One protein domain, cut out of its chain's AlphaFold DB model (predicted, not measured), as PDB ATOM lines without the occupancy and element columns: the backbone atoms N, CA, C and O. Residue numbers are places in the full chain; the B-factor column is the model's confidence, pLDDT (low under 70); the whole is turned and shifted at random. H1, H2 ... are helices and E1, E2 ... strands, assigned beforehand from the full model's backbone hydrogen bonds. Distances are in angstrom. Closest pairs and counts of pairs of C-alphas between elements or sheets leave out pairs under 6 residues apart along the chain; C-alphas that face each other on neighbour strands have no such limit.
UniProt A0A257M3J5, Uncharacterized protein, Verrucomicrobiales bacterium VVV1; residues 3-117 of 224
ATOM      1  N   PHE A   3      17.367  32.157 -59.340       58.06
ATOM      2  CA  PHE A   3      18.793  31.935 -59.091       58.06
ATOM      3  C   PHE A   3      19.650  33.198 -59.308       58.06
ATOM      4  O   PHE A   3      20.544  33.459 -58.508       58.06
ATOM      5  N   LEU A   4      19.377  33.983 -60.365       55.84
ATOM      6  CA  LEU A   4      20.088  35.247 -60.605       55.84
ATOM      7  C   LEU A   4      19.795  36.237 -59.483       55.84
ATOM      8  O   LEU A   4      20.716  36.894 -59.024       55.84
ATOM      9  N   ASP A   5      18.549  36.280 -59.002       53.53
ATOM     10  CA  ASP A   5      18.163  37.136 -57.876       53.53
ATOM     11  C   ASP A   5      18.932  36.787 -56.593       53.53
ATOM     12  O   ASP A   5      19.367  37.693 -55.881       53.53
ATOM     13  N   TYR A   6      19.161  35.497 -56.312       55.22
ATOM     14  CA  TYR A   6      19.947  35.075 -55.147       55.22
ATOM     15  C   TYR A   6      21.415  35.511 -55.250       55.22
ATOM     16  O   TYR A   6      21.946  36.100 -54.311       55.22
ATOM     17  N   HIS A   7      22.068  35.301 -56.398       58.28
ATOM     18  CA  HIS A   7      23.456  35.748 -56.580       58.28
ATOM     19  C   HIS A   7      23.599  37.269 -56.659       58.28
ATOM     20  O   HIS A   7      24.597  37.802 -56.189       58.28
ATOM     21  N   ALA A   8      22.610  37.969 -57.216       58.81
ATOM     22  CA  ALA A   8      22.627  39.424 -57.310       58.81
ATOM     23  C   ALA A   8      22.435  40.116 -55.949       58.81
ATOM     24  O   ALA A   8      22.867  41.257 -55.796       58.81
ATOM     25  N   THR A   9      21.804  39.446 -54.976       59.47
ATOM     26  CA  THR A   9      21.441  40.059 -53.685       59.47
ATOM     27  C   THR A   9      22.275  39.540 -52.511       59.47
ATOM     28  O   THR A   9      22.757  40.349 -51.723       59.47
ATOM     29  N   ASP A  10      22.481  38.221 -52.405       64.81
ATOM     30  CA  ASP A  10      22.968  37.586 -51.169       64.81
ATOM     31  C   ASP A  10      24.357  36.936 -51.279       64.81
ATOM     32  O   ASP A  10      24.973  36.659 -50.251       64.81
ATOM     33  N   SER A  11      24.875  36.673 -52.484       74.19
ATOM     34  CA  SER A  11      26.194  36.035 -52.624       74.19
ATOM     35  C   SER A  11      27.318  37.056 -52.574       74.19
ATOM     36  O   SER A  11      27.234  38.115 -53.188       74.19
ATOM     37  N   SER A  12      28.418  36.738 -51.891       80.12
ATOM     38  CA  SER A  12      29.630  37.565 -51.926       80.12
ATOM     39  C   SER A  12      30.421  37.443 -53.235       80.12
ATOM     40  O   SER A  12      31.271  38.300 -53.480       80.12
ATOM     41  N   ILE A  13      30.112  36.446 -54.076       85.06
ATOM     42  CA  ILE A  13      30.716  36.243 -55.398       85.06
ATOM     43  C   ILE A  13      29.779  36.768 -56.491       85.06
ATOM     44  O   ILE A  13      28.664  36.266 -56.658       85.06
ATOM     45  N   ASP A  14      30.263  37.717 -57.289       86.50
ATOM     46  CA  ASP A  14      29.540  38.232 -58.453       86.50
ATOM     47  C   ASP A  14      29.641  37.236 -59.632       86.50
ATOM     48  O   ASP A  14      30.733  36.805 -60.005       86.50
ATOM     49  N   LEU A  15      28.511  36.863 -60.246       86.56
ATOM     50  CA  LEU A  15      28.464  35.952 -61.400       86.56
ATOM     51  C   LEU A  15      28.105  36.708 -62.685       86.56
ATOM     52  O   LEU A  15      27.006  37.245 -62.818       86.56
ATOM     53  N   PHE A  16      28.997  36.657 -63.673       87.62
ATOM     54  CA  PHE A  16      28.791  37.196 -65.015       87.62
ATOM     55  C   PHE A  16      28.690  36.054 -66.026       87.62
ATOM     56  O   PHE A  16      29.573  35.200 -66.087       87.62
ATOM     57  N   VAL A  17      27.640  36.046 -66.849       88.69
ATOM     58  CA  VAL A  17      27.447  35.035 -67.900       88.69
ATOM     59  C   VAL A  17      27.365  35.720 -69.261       88.69
ATOM     60  O   VAL A  17      26.390  36.403 -69.568       88.69
ATOM     61  N   TYR A  18      28.387  35.513 -70.086       89.12
ATOM     62  CA  TYR A  18      28.419  35.927 -71.483       89.12
ATOM     63  C   TYR A  18      27.880  34.802 -72.357       89.12
ATOM     64  O   TYR A  18      28.435  33.706 -72.378       89.12
ATOM     65  N   VAL A  19      26.794  35.068 -73.079       89.31
ATOM     66  CA  VAL A  19      26.115  34.064 -73.904       89.31
ATOM     67  C   VAL A  19      26.492  34.247 -75.369       89.31
ATOM     68  O   VAL A  19      26.247  35.298 -75.957       89.31
ATOM     69  N   PHE A  20      27.051  33.196 -75.959       87.44
ATOM     70  CA  PHE A  20      27.453  33.113 -77.357       87.44
ATOM     71  C   PHE A  20      26.485  32.223 -78.131       87.44
ATOM     72  O   PHE A  20      25.998  31.206 -77.631       87.44
ATOM     73  N   GLY A  21      26.228  32.580 -79.384       84.88
ATOM     74  CA  GLY A  21      25.569  31.695 -80.336       84.88
ATOM     75  C   GLY A  21      26.425  30.465 -80.655       84.88
ATOM     76  O   GLY A  21      27.644  30.481 -80.502       84.88
ATOM     77  N   MET A  22      25.794  29.401 -81.161       75.94
ATOM     78  CA  MET A  22      26.460  28.115 -81.420       75.94
ATOM     79  C   MET A  22      27.704  28.235 -82.323       75.94
ATOM     80  O   MET A  22      28.684  27.540 -82.091       75.94
ATOM     81  N   ALA A  23      27.692  29.113 -83.328       78.50
ATOM     82  CA  ALA A  23      28.809  29.305 -84.264       78.50
ATOM     83  C   ALA A  23      29.700  30.513 -83.926       78.50
ATOM     84  O   ALA A  23      30.585  30.854 -84.705       78.50
ATOM     85  N   GLN A  24      29.440  31.201 -82.813       80.25
ATOM     86  CA  GLN A  24      30.295  32.298 -82.376       80.25
ATOM     87  C   GLN A  24      31.514  31.734 -81.647       80.25
ATOM     88  O   GLN A  24      31.420  30.709 -80.968       80.25
ATOM     89  N   ASP A  25      32.639  32.424 -81.787       79.12
ATOM     90  CA  ASP A  25      33.898  32.125 -81.118       79.12
ATOM     91  C   ASP A  25      34.378  33.358 -80.353       79.12
ATOM     92  O   ASP A  25      34.050  34.498 -80.698       79.12
ATOM     93  N   ILE A  26      35.166  33.122 -79.308       77.12
ATOM     94  CA  ILE A  26      35.869  34.195 -78.606       77.12
ATOM     95  C   ILE A  26      37.013  34.648 -79.527       77.12
ATOM     96  O   ILE A  26      37.815  33.802 -79.934       77.12
ATOM     97  N   PRO A  27      37.115  35.944 -79.880       76.12
ATOM     98  CA  PRO A  27      38.207  36.424 -80.718       76.12
ATOM     99  C   PRO A  27      39.559  36.092 -80.077       76.12
ATOM    100  O   PRO A  27      39.769  36.393 -78.906       76.12
ATOM    101  N   GLY A  28      40.491  35.498 -80.831       71.25
ATOM    102  CA  GLY A  28      41.783  35.043 -80.287       71.25
ATOM    103  C   GLY A  28      42.679  36.161 -79.733       71.25
ATOM    104  O   GLY A  28      43.585  35.900 -78.950       71.25
ATOM    105  N   GLU A  29      42.403  37.409 -80.111       70.88
ATOM    106  CA  GLU A  29      43.046  38.616 -79.574       70.88
ATOM    107  C   GLU A  29      42.620  38.911 -78.125       70.88
ATOM    108  O   GLU A  29      43.328  39.590 -77.383       70.88
ATOM    109  N   VAL A  30      41.467  38.386 -77.699       71.31
ATOM    110  CA  VAL A  30      40.915  38.578 -76.361       71.31
ATOM    111  C   VAL A  30      41.490  37.525 -75.423       71.31
ATOM    112  O   VAL A  30      41.068  36.369 -75.404       71.31
ATOM    113  N   ARG A  31      42.426  37.942 -74.568       76.56
ATOM    114  CA  ARG A  31      42.887  37.129 -73.437       76.56
ATOM    115  C   ARG A  31      41.880  37.248 -72.296       76.56
ATOM    116  O   ARG A  31      42.038  38.068 -71.399       76.56
ATOM    117  N   ALA A  32      40.802  36.468 -72.375       76.50
ATOM    118  CA  ALA A  32      39.686  36.521 -71.425       76.50
ATOM    119  C   ALA A  32      40.124  36.327 -69.960       76.50
ATOM    120  O   ALA A  32      39.570  36.968 -69.068       76.50
ATOM    121  N   GLU A  33      41.145  35.502 -69.726       75.38
ATOM    122  CA  GLU A  33      41.775  35.318 -68.416       75.38
ATOM    123  C   GLU A  33      42.424  36.615 -67.916       75.38
ATOM    124  O   GLU A  33      42.033  37.131 -66.875       75.38
ATOM    125  N   GLU A  34      43.298  37.229 -68.722       78.69
ATOM    126  CA  GLU A  34      43.963  38.501 -68.399       78.69
ATOM    127  C   GLU A  34      42.954  39.641 -68.185       78.69
ATOM    128  O   GLU A  34      43.125  40.486 -67.308       78.69
ATOM    129  N   LEU A  35      41.867  39.675 -68.962       78.81
ATOM    130  CA  LEU A  35      40.789  40.644 -68.755       78.81
ATOM    131  C   LEU A  35      40.067  40.426 -67.427       78.81
ATOM    132  O   LEU A  35      39.738  41.400 -66.752       78.81
ATOM    133  N   THR A  36      39.824  39.169 -67.058       78.75
ATOM    134  CA  THR A  36      39.166  38.824 -65.793       78.75
ATOM    135  C   THR A  36      40.066  39.195 -64.618       78.75
ATOM    136  O   THR A  36      39.610  39.855 -63.687       78.75
ATOM    137  N   GLU A  37      41.357  38.874 -64.697       79.44
ATOM    138  CA  GLU A  37      42.347  39.286 -63.703       79.44
ATOM    139  C   GLU A  37      42.404  40.805 -63.567       79.44
ATOM    140  O   GLU A  37      42.304  41.318 -62.461       79.44
ATOM    141  N   ARG A  38      42.507  41.551 -64.673       79.19
ATOM    142  CA  ARG A  38      42.621  43.017 -64.633       79.19
ATOM    143  C   ARG A  38      41.357  43.715 -64.142       79.19
ATOM    144  O   ARG A  38      41.460  44.758 -63.503       79.19
ATOM    145  N   LEU A  39      40.178  43.198 -64.486       78.38
ATOM    146  CA  LEU A  39      38.904  43.826 -64.127       78.38
ATOM    147  C   LEU A  39      38.495  43.508 -62.685       78.38
ATOM    148  O   LEU A  39      37.891  44.349 -62.024       78.38
ATOM    149  N   PHE A  40      38.854  42.318 -62.195       83.44
ATOM    150  CA  PHE A  40      38.466  41.819 -60.876       83.44
ATOM    151  C   PHE A  40      39.664  41.601 -59.937       83.44
ATOM    152  O   PHE A  40      39.541  40.904 -58.930       83.44
ATOM    153  N   SER A  41      40.818  42.220 -60.220       75.69
ATOM    154  CA  SER A  41      41.993  42.215 -59.329       75.69
ATOM    155  C   SER A  41      41.726  42.928 -58.006       75.69
ATOM    156  O   SER A  41      42.365  42.641 -57.000       75.69
ATOM    157  N   SER A  42      40.802  43.889 -58.011       69.31
ATOM    158  CA  SER A  42      40.402  44.664 -56.840       69.31
ATOM    159  C   SER A  42      38.883  44.717 -56.758       69.31
ATOM    160  O   SER A  42      38.241  45.156 -57.710       69.31
ATOM    161  N   GLY A  43      38.312  44.320 -55.622       77.94
ATOM    162  CA  GLY A  43      36.869  44.361 -55.394       77.94
ATOM    163  C   GLY A  43      36.315  43.036 -54.886       77.94
ATOM    164  O   GLY A  43      37.014  42.273 -54.217       77.94
ATOM    165  N   ARG A  44      35.034  42.795 -55.174       82.25
ATOM    166  CA  ARG A  44      34.361  41.546 -54.814       82.25
ATOM    167  C   ARG A  44      34.884  40.399 -55.685       82.25
ATOM    168  O   ARG A  44      35.186  40.631 -56.858       82.25
ATOM    169  N   PRO A  45      35.002  39.179 -55.139       87.31
ATOM    170  CA  PRO A  45      35.312  38.012 -55.947       87.31
ATOM    171  C   PRO A  45      34.284  37.833 -57.065       87.31
ATOM    172  O   PRO A  45      33.096  38.070 -56.856       87.31
ATOM    173  N   ALA A  46      34.734  37.397 -58.238       88.31
ATOM    174  CA  ALA A  46      33.874  37.269 -59.404       88.31
ATOM    175  C   ALA A  46      34.136  35.976 -60.178       88.31
ATOM    176  O   ALA A  46      35.269  35.501 -60.272       88.31
ATOM    177  N   ALA A  47      33.074  35.438 -60.768       89.62
ATOM    178  CA  ALA A  47      33.108  34.331 -61.705       89.62
ATOM    179  C   ALA A  47      32.551  34.787 -63.054       89.62
ATOM    180  O   ALA A  47      31.416  35.253 -63.152       89.62
ATOM    181  N   VAL A  48      33.348  34.634 -64.106       90.31
ATOM    182  CA  VAL A  48      32.988  34.979 -65.478       90.31
ATOM    183  C   VAL A  48      32.847  33.702 -66.288       90.31
ATOM    184  O   VAL A  48      33.815  32.977 -66.502       90.31
ATOM    185  N   VAL A  49      31.640  33.431 -66.771       91.44
ATOM    186  CA  VAL A  49      31.340  32.279 -67.618       91.44
ATOM    187  C   VAL A  49      31.098  32.739 -69.047       91.44
ATOM    188  O   VAL A  49      30.236  33.578 -69.297       91.44
ATOM    189  N   TYR A  50      31.804  32.134 -69.993       91.75
ATOM    190  CA  TYR A  50      31.496  32.221 -71.416       91.75
ATOM    191  C   TYR A  50      30.708  30.967 -71.786       91.75
ATOM    192  O   TYR A  50      31.265  29.872 -71.787       91.75
ATOM    193  N   TYR A  51      29.411  31.111 -72.043       92.19
ATOM    194  CA  TYR A  51      28.491  30.011 -72.318       92.19
ATOM    195  C   TYR A  51      28.078  29.992 -73.790       92.19
ATOM    196  O   TYR A  51      27.674  31.019 -74.331       92.19
ATOM    197  N   PHE A  52      28.105  28.821 -74.427       91.94
ATOM    198  CA  PHE A  52      27.720  28.661 -75.834       91.94
ATOM    199  C   PHE A  52      26.357  27.970 -75.949       91.94
ATOM    200  O   PHE A  52      26.199  26.807 -75.570       91.94
ATOM    201  N   LEU A  53      25.365  28.674 -76.501       91.06
ATOM    202  CA  LEU A  53      24.003  28.163 -76.677       91.06
ATOM    203  C   LEU A  53      23.983  26.898 -77.541       91.06
ATOM    204  O   LEU A  53      24.508  26.879 -78.655       91.06
ATOM    205  N   GLY A  54      23.354  25.844 -77.016       88.31
ATOM    206  CA  GLY A  54      23.271  24.532 -77.664       88.31
ATOM    207  C   GLY A  54      24.586  23.745 -77.685       88.31
ATOM    208  O   GLY A  54      24.619  22.639 -78.218       88.31
ATOM    209  N   ALA A  55      25.667  24.288 -77.116       91.75
ATOM    210  CA  ALA A  55      26.971  23.637 -77.028       91.75
ATOM    211  C   ALA A  55      27.626  23.883 -75.654       91.75
ATOM    212  O   ALA A  55      28.745  24.404 -75.595       91.75
ATOM    213  N   PRO A  56      26.973  23.503 -74.538       91.88
ATOM    214  CA  PRO A  56      27.452  23.815 -73.191       91.88
ATOM    215  C   PRO A  56      28.859  23.275 -72.904       91.88
ATOM    216  O   PRO A  56      29.596  23.894 -72.144       91.88
ATOM    217  N   GLN A  57      29.285  22.190 -73.557       93.19
ATOM    218  CA  GLN A  57      30.644  21.640 -73.474       93.19
ATOM    219  C   GLN A  57      31.761  22.590 -73.929       93.19
ATOM    220  O   GLN A  57      32.914  22.373 -73.572       93.19
ATOM    221  N   ARG A  58      31.446  23.630 -74.711       91.81
ATOM    222  CA  ARG A  58      32.413  24.671 -75.101       91.81
ATOM    223  C   ARG A  58      32.561  25.761 -74.045       91.81
ATOM    224  O   ARG A  58      33.407  26.635 -74.201       91.81
ATOM    225  N   SER A  59      31.726  25.743 -73.008       92.12
ATOM    226  CA  SER A  59      31.720  26.804 -72.010       92.12
ATOM    227  C   SER A  59      33.018  26.815 -71.220       92.12
ATOM    228  O   SER A  59      33.558  25.760 -70.889       92.12
ATOM    229  N   VAL A  60      33.491  28.009 -70.887       91.69
ATOM    230  CA  VAL A  60      34.691  28.218 -70.072       91.69
ATOM    231  C   VAL A  60      34.372  29.146 -68.910       91.69
ATOM    232  O   VAL A  60      33.482  29.994 -69.012       91.69
ATOM    233  N   ILE A  61      35.087  28.967 -67.802       91.38
ATOM    234  CA  ILE A  61      34.960  29.789 -66.601       91.38
ATOM    235  C   ILE A  61      36.307  30.426 -66.278       91.38
ATOM    236  O   ILE A  61      37.332  29.751 -66.314       91.38
ATOM    237  N   TYR A  62      36.279  31.710 -65.944       90.44
ATOM    238  CA  TYR A  62      37.405  32.454 -65.400       90.44
ATOM    239  C   TYR A  62      36.999  33.016 -64.046       90.44
ATOM    240  O   TYR A  62      35.895  33.537 -63.889       90.44
ATOM    241  N   LEU A  63      37.873  32.880 -63.058       89.50
ATOM    242  CA  LEU A  63      37.633  33.349 -61.700       89.50
ATOM    243  C   LEU A  63      38.571  34.511 -61.383       89.50
ATOM    244  O   LEU A  63      39.657  34.614 -61.948       89.50
ATOM    245  N   SER A  64      38.153  35.385 -60.472       89.94
ATOM    246  CA  SER A  64      39.011  36.449 -59.958       89.94
ATOM    247  C   SER A  64      40.207  35.881 -59.175       89.94
ATOM    248  O   SER A  64      40.074  34.813 -58.567       89.94
ATOM    249  N   PRO A  65      41.332  36.620 -59.075       85.69
ATOM    250  CA  PRO A  65      42.527  36.176 -58.349       85.69
ATOM    251  C   PRO A  65      42.247  35.691 -56.916       85.69
ATOM    252  O   PRO A  65      42.699  34.630 -56.496       85.69
ATOM    253  N   SER A  66      41.380  36.404 -56.191       84.62
ATOM    254  CA  SER A  66      40.946  36.039 -54.834       84.62
ATOM    255  C   SER A  66      40.323  34.638 -54.729       84.62
ATOM    256  O   SER A  66      40.475  33.962 -53.709       84.62
ATOM    257  N   LEU A  67      39.635  34.184 -55.781       85.62
ATOM    258  CA  LEU A  67      39.061  32.845 -55.866       85.62
ATOM    259  C   LEU A  67      40.089  31.821 -56.327       85.62
ATOM    260  O   LEU A  67      40.132  30.736 -55.754       85.62
ATOM    261  N   THR A  68      40.921  32.142 -57.319       87.00
ATOM    262  CA  THR A  68      41.937  31.206 -57.828       87.00
ATOM    263  C   THR A  68      43.019  30.892 -56.799       87.00
ATOM    264  O   THR A  68      43.521  29.772 -56.782       87.00
ATOM    265  N   ASP A  69      43.323  31.834 -55.902       85.81
ATOM    266  CA  ASP A  69      44.287  31.642 -54.812       85.81
ATOM    267  C   ASP A  69      43.772  30.671 -53.736       85.81
ATOM    268  O   ASP A  69      44.554  29.989 -53.072       85.81
ATOM    269  N   THR A  70      42.450  30.588 -53.568       83.38
ATOM    270  CA  THR A  70      41.811  29.785 -52.511       83.38
ATOM    271  C   THR A  70      41.254  28.460 -53.038       83.38
ATOM    272  O   THR A  70      41.260  27.440 -52.343       83.38
ATOM    273  N   VAL A  71      40.755  28.453 -54.273       83.69
ATOM    274  CA  VAL A  71      40.078  27.317 -54.899       83.69
ATOM    275  C   VAL A  71      41.010  26.662 -55.909       83.69
ATOM    276  O   VAL A  71      41.343  27.240 -56.942       83.69
ATOM    277  N   SER A  72      41.380  25.406 -55.647       85.88
ATOM    278  CA  SER A  72      42.242  24.636 -56.552       85.88
ATOM    279  C   SER A  72      41.674  24.561 -57.976       85.88
ATOM    280  O   SER A  72      40.468  24.384 -58.158       85.88
ATOM    281  N   GLY A  73      42.542  24.582 -58.993       85.56
ATOM    282  CA  GLY A  73      42.123  24.449 -60.398       85.56
ATOM    283  C   GLY A  73      41.327  23.166 -60.696       85.56
ATOM    284  O   GLY A  73      40.461  23.151 -61.573       85.56
ATOM    285  N   ALA A  74      41.545  22.098 -59.919       83.69
ATOM    286  CA  ALA A  74      40.754  20.871 -60.006       83.69
ATOM    287  C   ALA A  74      39.282  21.102 -59.623       83.69
ATOM    288  O   ALA A  74      38.387  20.589 -60.294       83.69
ATOM    289  N   GLU A  75      39.018  21.897 -58.586       85.31
ATOM    290  CA  GLU A  75      37.653  22.213 -58.158       85.31
ATOM    291  C   GLU A  75      36.961  23.171 -59.134       85.31
ATOM    292  O   GLU A  75      35.784  22.993 -59.435       85.31
ATOM    293  N   GLN A  76      37.707  24.109 -59.726       89.25
ATOM    294  CA  GLN A  76      37.198  24.971 -60.800       89.25
ATOM    295  C   GLN A  76      36.749  24.139 -62.013       89.25
ATOM    296  O   GLN A  76      35.636  24.296 -62.521       89.25
ATOM    297  N   THR A  77      37.587  23.184 -62.426       89.50
ATOM    298  CA  THR A  77      37.284  22.270 -63.537       89.50
ATOM    299  C   THR A  77      36.070  21.396 -63.222       89.50
ATOM    300  O   THR A  77      35.178  21.252 -64.057       89.50
ATOM    301  N   ARG A  78      35.986  20.844 -62.004       88.88
ATOM    302  CA  ARG A  78      34.831  20.045 -61.560       88.88
ATOM    303  C   ARG A  78      33.546  20.858 -61.510       88.88
ATOM    304  O   ARG A  78      32.497  20.349 -61.906       88.88
ATOM    305  N   ALA A  79      33.613  22.103 -61.042       90.75
ATOM    306  CA  ALA A  79      32.468  22.998 -61.010       90.75
ATOM    307  C   ALA A  79      31.902  23.188 -62.420       90.75
ATOM    308  O   ALA A  79      30.732  22.870 -62.645       90.75
ATOM    309  N   LEU A  80      32.757  23.567 -63.377       93.75
ATOM    310  CA  LEU A  80      32.395  23.697 -64.788       93.75
ATOM    311  C   LEU A  80      31.810  22.400 -65.356       93.75
ATOM    312  O   LEU A  80      30.698  22.411 -65.880       93.75
ATOM    313  N   GLN A  81      32.513  21.278 -65.202       93.12
ATOM    314  CA  GLN A  81      32.071  19.983 -65.720       93.12
ATOM    315  C   GLN A  81      30.709  19.571 -65.159       93.12
ATOM    316  O   GLN A  81      29.846  19.127 -65.911       93.12
ATOM    317  N   SER A  82      30.481  19.754 -63.857       92.31
ATOM    318  CA  SER A  82      29.200  19.406 -63.238       92.31
ATOM    319  C   SER A  82      28.043  20.249 -63.779       92.31
ATOM    320  O   SER A  82      26.968  19.711 -64.040       92.31
ATOM    321  N   SER A  83      28.275  21.540 -64.023       93.50
ATOM    322  CA  SER A  83      27.279  22.439 -64.609       93.50
ATOM    323  C   SER A  83      26.996  22.113 -66.070       93.50
ATOM    324  O   SER A  83      25.834  22.094 -66.478       93.50
ATOM    325  N   VAL A  84      28.026  21.756 -66.843       94.62
ATOM    326  CA  VAL A  84      27.862  21.259 -68.216       94.62
ATOM    327  C   VAL A  84      27.052  19.964 -68.228       94.62
ATOM    328  O   VAL A  84      26.074  19.875 -68.966       94.62
ATOM    329  N   MET A  85      27.385  18.984 -67.386       93.50
ATOM    330  CA  MET A  85      26.623  17.732 -67.314       93.50
ATOM    331  C   MET A  85      25.152  17.986 -66.987       93.50
ATOM    332  O   MET A  85      24.280  17.440 -67.660       93.50
ATOM    333  N   LYS A  86      24.867  18.867 -66.020       92.81
ATOM    334  CA  LYS A  86      23.487  19.191 -65.649       92.81
ATOM    335  C   LYS A  86      22.722  19.870 -66.780       92.81
ATOM    336  O   LYS A  86      21.539  19.598 -66.972       92.81
ATOM    337  N   SER A  87      23.395  20.728 -67.541       92.75
ATOM    338  CA  SER A  87      22.799  21.373 -68.708       92.75
ATOM    339  C   SER A  87      22.418  20.359 -69.785       92.75
ATOM    340  O   SER A  87      21.299  20.401 -70.278       92.75
ATOM    341  N   LEU A  88      23.284  19.379 -70.066       93.25
ATOM    342  CA  LEU A  88      23.082  18.366 -71.107       93.25
ATOM    343  C   LEU A  88      21.898  17.421 -70.837       93.25
ATOM    344  O   LEU A  88      21.434  16.756 -71.758       93.25
ATOM    345  N   GLU A  89      21.366  17.387 -69.613       92.81
ATOM    346  CA  GLU A  89      20.110  16.689 -69.302       92.81
ATOM    347  C   GLU A  89      18.882  17.346 -69.965       92.81
ATOM    348  O   GLU A  89      17.797  16.759 -69.985       92.81
ATOM    349  N   LYS A  90      19.014  18.579 -70.473       92.88
ATOM    350  CA  LYS A  90      17.936  19.349 -71.101       92.88
ATOM    351  C   LYS A  90      18.071  19.358 -72.622       92.88
ATOM    352  O   LYS A  90      19.164  19.480 -73.169       92.88
ATOM    353  N   ALA A  91      16.932  19.260 -73.308       86.44
ATOM    354  CA  ALA A  91      16.880  19.263 -74.769       86.44
ATOM    355  C   ALA A  91      16.883  20.682 -75.361       86.44
ATOM    356  O   ALA A  91      17.529  20.915 -76.380       86.44
ATOM    357  N   ASP A  92      16.167  21.620 -74.736       91.69
ATOM    358  CA  ASP A  92      16.091  23.000 -75.211       91.69
ATOM    359  C   ASP A  92      17.299  23.827 -74.755       91.69
ATOM    360  O   ASP A  92      17.739  23.731 -73.612       91.69
ATOM    361  N   SER A  93      17.828  24.669 -75.644       89.06
ATOM    362  CA  SER A  93      19.036  25.466 -75.386       89.06
ATOM    363  C   SER A  93      18.893  26.495 -74.254       89.06
ATOM    364  O   SER A  93      19.878  26.792 -73.574       89.06
ATOM    365  N   VAL A  94      17.687  27.025 -74.031       89.44
ATOM    366  CA  VAL A  94      17.405  27.969 -72.942       89.44
ATOM    367  C   VAL A  94      17.285  27.208 -71.625       89.44
ATOM    368  O   VAL A  94      17.876  27.623 -70.628       89.44
ATOM    369  N   ASP A  95      16.618  26.052 -71.635       89.19
ATOM    370  CA  ASP A  95      16.543  25.162 -70.469       89.19
ATOM    371  C   ASP A  95      17.933  24.627 -70.071       89.19
ATOM    372  O   ASP A  95      18.231  24.494 -68.881       89.19
ATOM    373  N   GLN A  96      18.806  24.352 -71.048       92.81
ATOM    374  CA  GLN A  96      20.213  24.001 -70.819       92.81
ATOM    375  C   GLN A  96      20.945  25.125 -70.076       92.81
ATOM    376  O   GLN A  96      21.614  24.855 -69.080       92.81
ATOM    377  N   LEU A  97      20.793  26.379 -70.520       92.06
ATOM    378  CA  LEU A  97      21.409  27.541 -69.870       92.06
ATOM    379  C   LEU A  97      20.880  27.735 -68.442       92.06
ATOM    380  O   LEU A  97      21.664  28.010 -67.532       92.06
ATOM    381  N   GLU A  98      19.573  27.574 -68.214       89.62
ATOM    382  CA  GLU A  98      19.002  27.653 -66.865       89.62
ATOM    383  C   GLU A  98      19.582  26.556 -65.961       89.62
ATOM    384  O   GLU A  98      20.081  26.854 -64.876       89.62
ATOM    385  N   ALA A  99      19.587  25.303 -66.422       89.56
ATOM    386  CA  ALA A  99      20.128  24.174 -65.669       89.56
ATOM    387  C   ALA A  99      21.633  24.325 -65.384       89.56
ATOM    388  O   ALA A  99      22.072  24.058 -64.262       89.56
ATOM    389  N   PHE A 100      22.405  24.807 -66.363       94.00
ATOM    390  CA  PHE A 100      23.814  25.159 -66.189       94.00
ATOM    391  C   PHE A 100      23.984  26.189 -65.073       94.00
ATOM    392  O   PHE A 100      24.789  26.004 -64.161       94.00
ATOM    393  N   SER A 101      23.225  27.282 -65.147       90.69
ATOM    394  CA  SER A 101      23.415  28.434 -64.269       90.69
ATOM    395  C   SER A 101      22.992  28.132 -62.834       90.69
ATOM    396  O   SER A 101      23.679  28.526 -61.892       90.69
ATOM    397  N   VAL A 102      21.919  27.350 -62.661       89.19
ATOM    398  CA  VAL A 102      21.532  26.806 -61.357       89.19
ATOM    399  C   VAL A 102      22.664  25.956 -60.802       89.19
ATOM    400  O   VAL A 102      23.150  26.255 -59.720       89.19
ATOM    401  N   GLN A 103      23.160  24.959 -61.535       91.69
ATOM    402  CA  GLN A 103      24.237  24.103 -61.034       91.69
ATOM    403  C   GLN A 103      25.517  24.894 -60.717       91.69
ATOM    404  O   GLN A 103      26.187  24.611 -59.722       91.69
ATOM    405  N   MET A 104      25.827  25.920 -61.514       91.38
ATOM    406  CA  MET A 104      26.971  26.798 -61.284       91.38
ATOM    407  C   MET A 104      26.824  27.599 -59.991       91.38
ATOM    408  O   MET A 104      27.778  27.680 -59.225       91.38
ATOM    409  N   SER A 105      25.628  28.113 -59.694       86.75
ATOM    410  CA  SER A 105      25.383  28.843 -58.445       86.75
ATOM    411  C   SER A 105      25.641  28.003 -57.195       86.75
ATOM    412  O   SER A 105      26.224  28.483 -56.227       86.75
ATOM    413  N   ILE A 106      25.320  26.706 -57.243       86.69
ATOM    414  CA  ILE A 106      25.628  25.772 -56.152       86.69
ATOM    415  C   ILE A 106      27.137  25.695 -55.944       86.69
ATOM    416  O   ILE A 106      27.628  25.728 -54.820       86.69
ATOM    417  N   ARG A 107      27.887  25.575 -57.042       90.06
ATOM    418  CA  ARG A 107      29.345  25.468 -56.998       90.06
ATOM    419  C   ARG A 107      29.984  26.749 -56.482       90.06
ATOM    420  O   ARG A 107      30.863  26.662 -55.631       90.06
ATOM    421  N   LEU A 108      29.501  27.908 -56.918       88.88
ATOM    422  CA  LEU A 108      29.974  29.197 -56.422       88.88
ATOM    423  C   LEU A 108      29.660  29.393 -54.941       88.88
ATOM    424  O   LEU A 108      30.542  29.811 -54.201       88.88
ATOM    425  N   TYR A 109      28.477  28.996 -54.477       86.56
ATOM    426  CA  TYR A 109      28.159  28.998 -53.049       86.56
ATOM    427  C   TYR A 109      29.172  28.182 -52.227       86.56
ATOM    428  O   TYR A 109      29.627  28.613 -51.168       86.56
ATOM    429  N   TRP A 110      29.579  27.006 -52.710       85.56
ATOM    430  CA  TRP A 110      30.602  26.217 -52.020       85.56
ATOM    431  C   TRP A 110      31.984  26.873 -52.067       85.56
ATOM    432  O   TRP A 110      32.678  26.872 -51.051       85.56
ATOM    433  N   MET A 111      32.363  27.486 -53.190       87.50
ATOM    434  CA  MET A 111      33.604  28.267 -53.292       87.50
ATOM    435  C   MET A 111      33.607  29.461 -52.326       87.50
ATOM    436  O   MET A 111      34.610  29.728 -51.669       87.50
ATOM    437  N   GLU A 112      32.470  30.132 -52.160       85.81
ATOM    438  CA  GLU A 112      32.272  31.201 -51.179       85.81
ATOM    439  C   GLU A 112      32.470  30.701 -49.738       85.81
ATOM    440  O   GLU A 112      33.126  31.349 -48.915       85.81
ATOM    441  N   ARG A 113      31.980  29.498 -49.428       83.88
ATOM    442  CA  ARG A 113      32.241  28.871 -48.125       83.88
ATOM    443  C   ARG A 113      33.718  28.531 -47.920       83.88
ATOM    444  O   ARG A 113      34.199  28.680 -46.797       83.88
ATOM    445  N   MET A 114      34.438  28.130 -48.970       81.56
ATOM    446  CA  MET A 114      35.890  27.906 -48.902       81.56
ATOM    447  C   MET A 114      36.650  29.201 -48.613       81.56
ATOM    448  O   MET A 114      37.539  29.194 -47.765       81.56
ATOM    449  N   LEU A 115      36.260  30.318 -49.243       79.44
ATOM    450  CA  LEU A 115      36.806  31.649 -48.937       79.44
ATOM    451  C   LEU A 115      36.606  32.033 -47.465       79.44
ATOM    452  O   LEU A 115      37.464  32.668 -46.862       79.44
ATOM    453  N   SER A 116      35.496  31.600 -46.870       76.62
ATOM    454  CA  SER A 116      35.181  31.830 -45.456       76.62
ATOM    455  C   SER A 116      35.842  30.821 -44.497       76.62
ATOM    456  O   SER A 116      35.575  30.855 -43.297       76.62
ATOM    457  N   GLY A 117      36.686  29.908 -44.999       66.19
ATOM    458  CA  GLY A 117      37.425  28.924 -44.198       66.19
ATOM    459  C   GLY A 117      36.666  27.632 -43.863       66.19
ATOM    460  O   GLY A 117      37.120  26.865 -43.015       66.19
TER     461      GLY A 117
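AT A GLANCE: This is residues 3 to 117 of the 224 residues of an uncharacterized protein of Verrucomicrobiales bacterium VVV1 (UniProt A0A257M3J5). A small three-stranded sheet, E1, E2 and E3, is the middle of three layers, with the helical hairpin H4 and H5 over one face and the shorter helix H2 over the other. The small helix H1 packs on H5. The 115 printed residues include five named helices and three named strands, in the order H1 E1 H2 E2 E3 H3 H4 H5; the sheet, ordered E1 E2 E3, is mixed, and so is the class, helices and strands. The whole is compact, with a radius of gyration of the C-alphas of 13.7 A, and spans 38 by 32 by 27 A.

IN THESE COORDINATES: E1 is residues 14 to 20, 19.7 A from first to last C-alpha, E2 46 to 52, 19.5 A, and E3 60 to 63. H4 is residues 73 to 88, 22.7 A; H5, 93 to 115, 32.5 A, ends at C-alpha 115 (36.806, 31.649, -48.937). H1, residues 3 to 9, begins at C-alpha 3 (18.793, 31.935, -59.091); H2 is 32 to 40 and H3 65 to 68.

HOW THE PARTS SIT: E2 is parallel to E1 at 17 degrees, with N 16 and O 47 2.8 A apart. E2 and E3 form an antiparallel hairpin, with N 48 and O 62 2.8 A apart. H5 lies over E1 and E2, at a height over the sheet of 9.6 A. On the same face, H4 touches H5 at a shallow tilt of 27 degrees, opposite ways; their closest C-alphas, Ser 87 and Gln 96, are 4.2 A apart. H2 is on the opposite face, height 8.8 A. E1, H2 and E2 form a strand-helix-strand unit, parallel neighbour strands with a helix between, its crossover right-handed. H1 touches H5, closest C-alphas Phe 3 and Val 102 at 6.2 A, through H5 residues 101 to 105 alone. H3 only just is on the sheet, with 5 pairs of C-alphas within 10 A, and only grazes it. Every O i to N i+4 pair is within hydrogen-bond range in H1, H2, H4 and H5; H3 is too short for one.

THE WHOLE: The C-alphas farthest apart, Ala 23 and Gly 117, are 41.0 A apart. The printed part has no cut; the link E1 to H2 is long, 11 residues. Residues 3 to 10, 42 and 117 have pLDDT under 70.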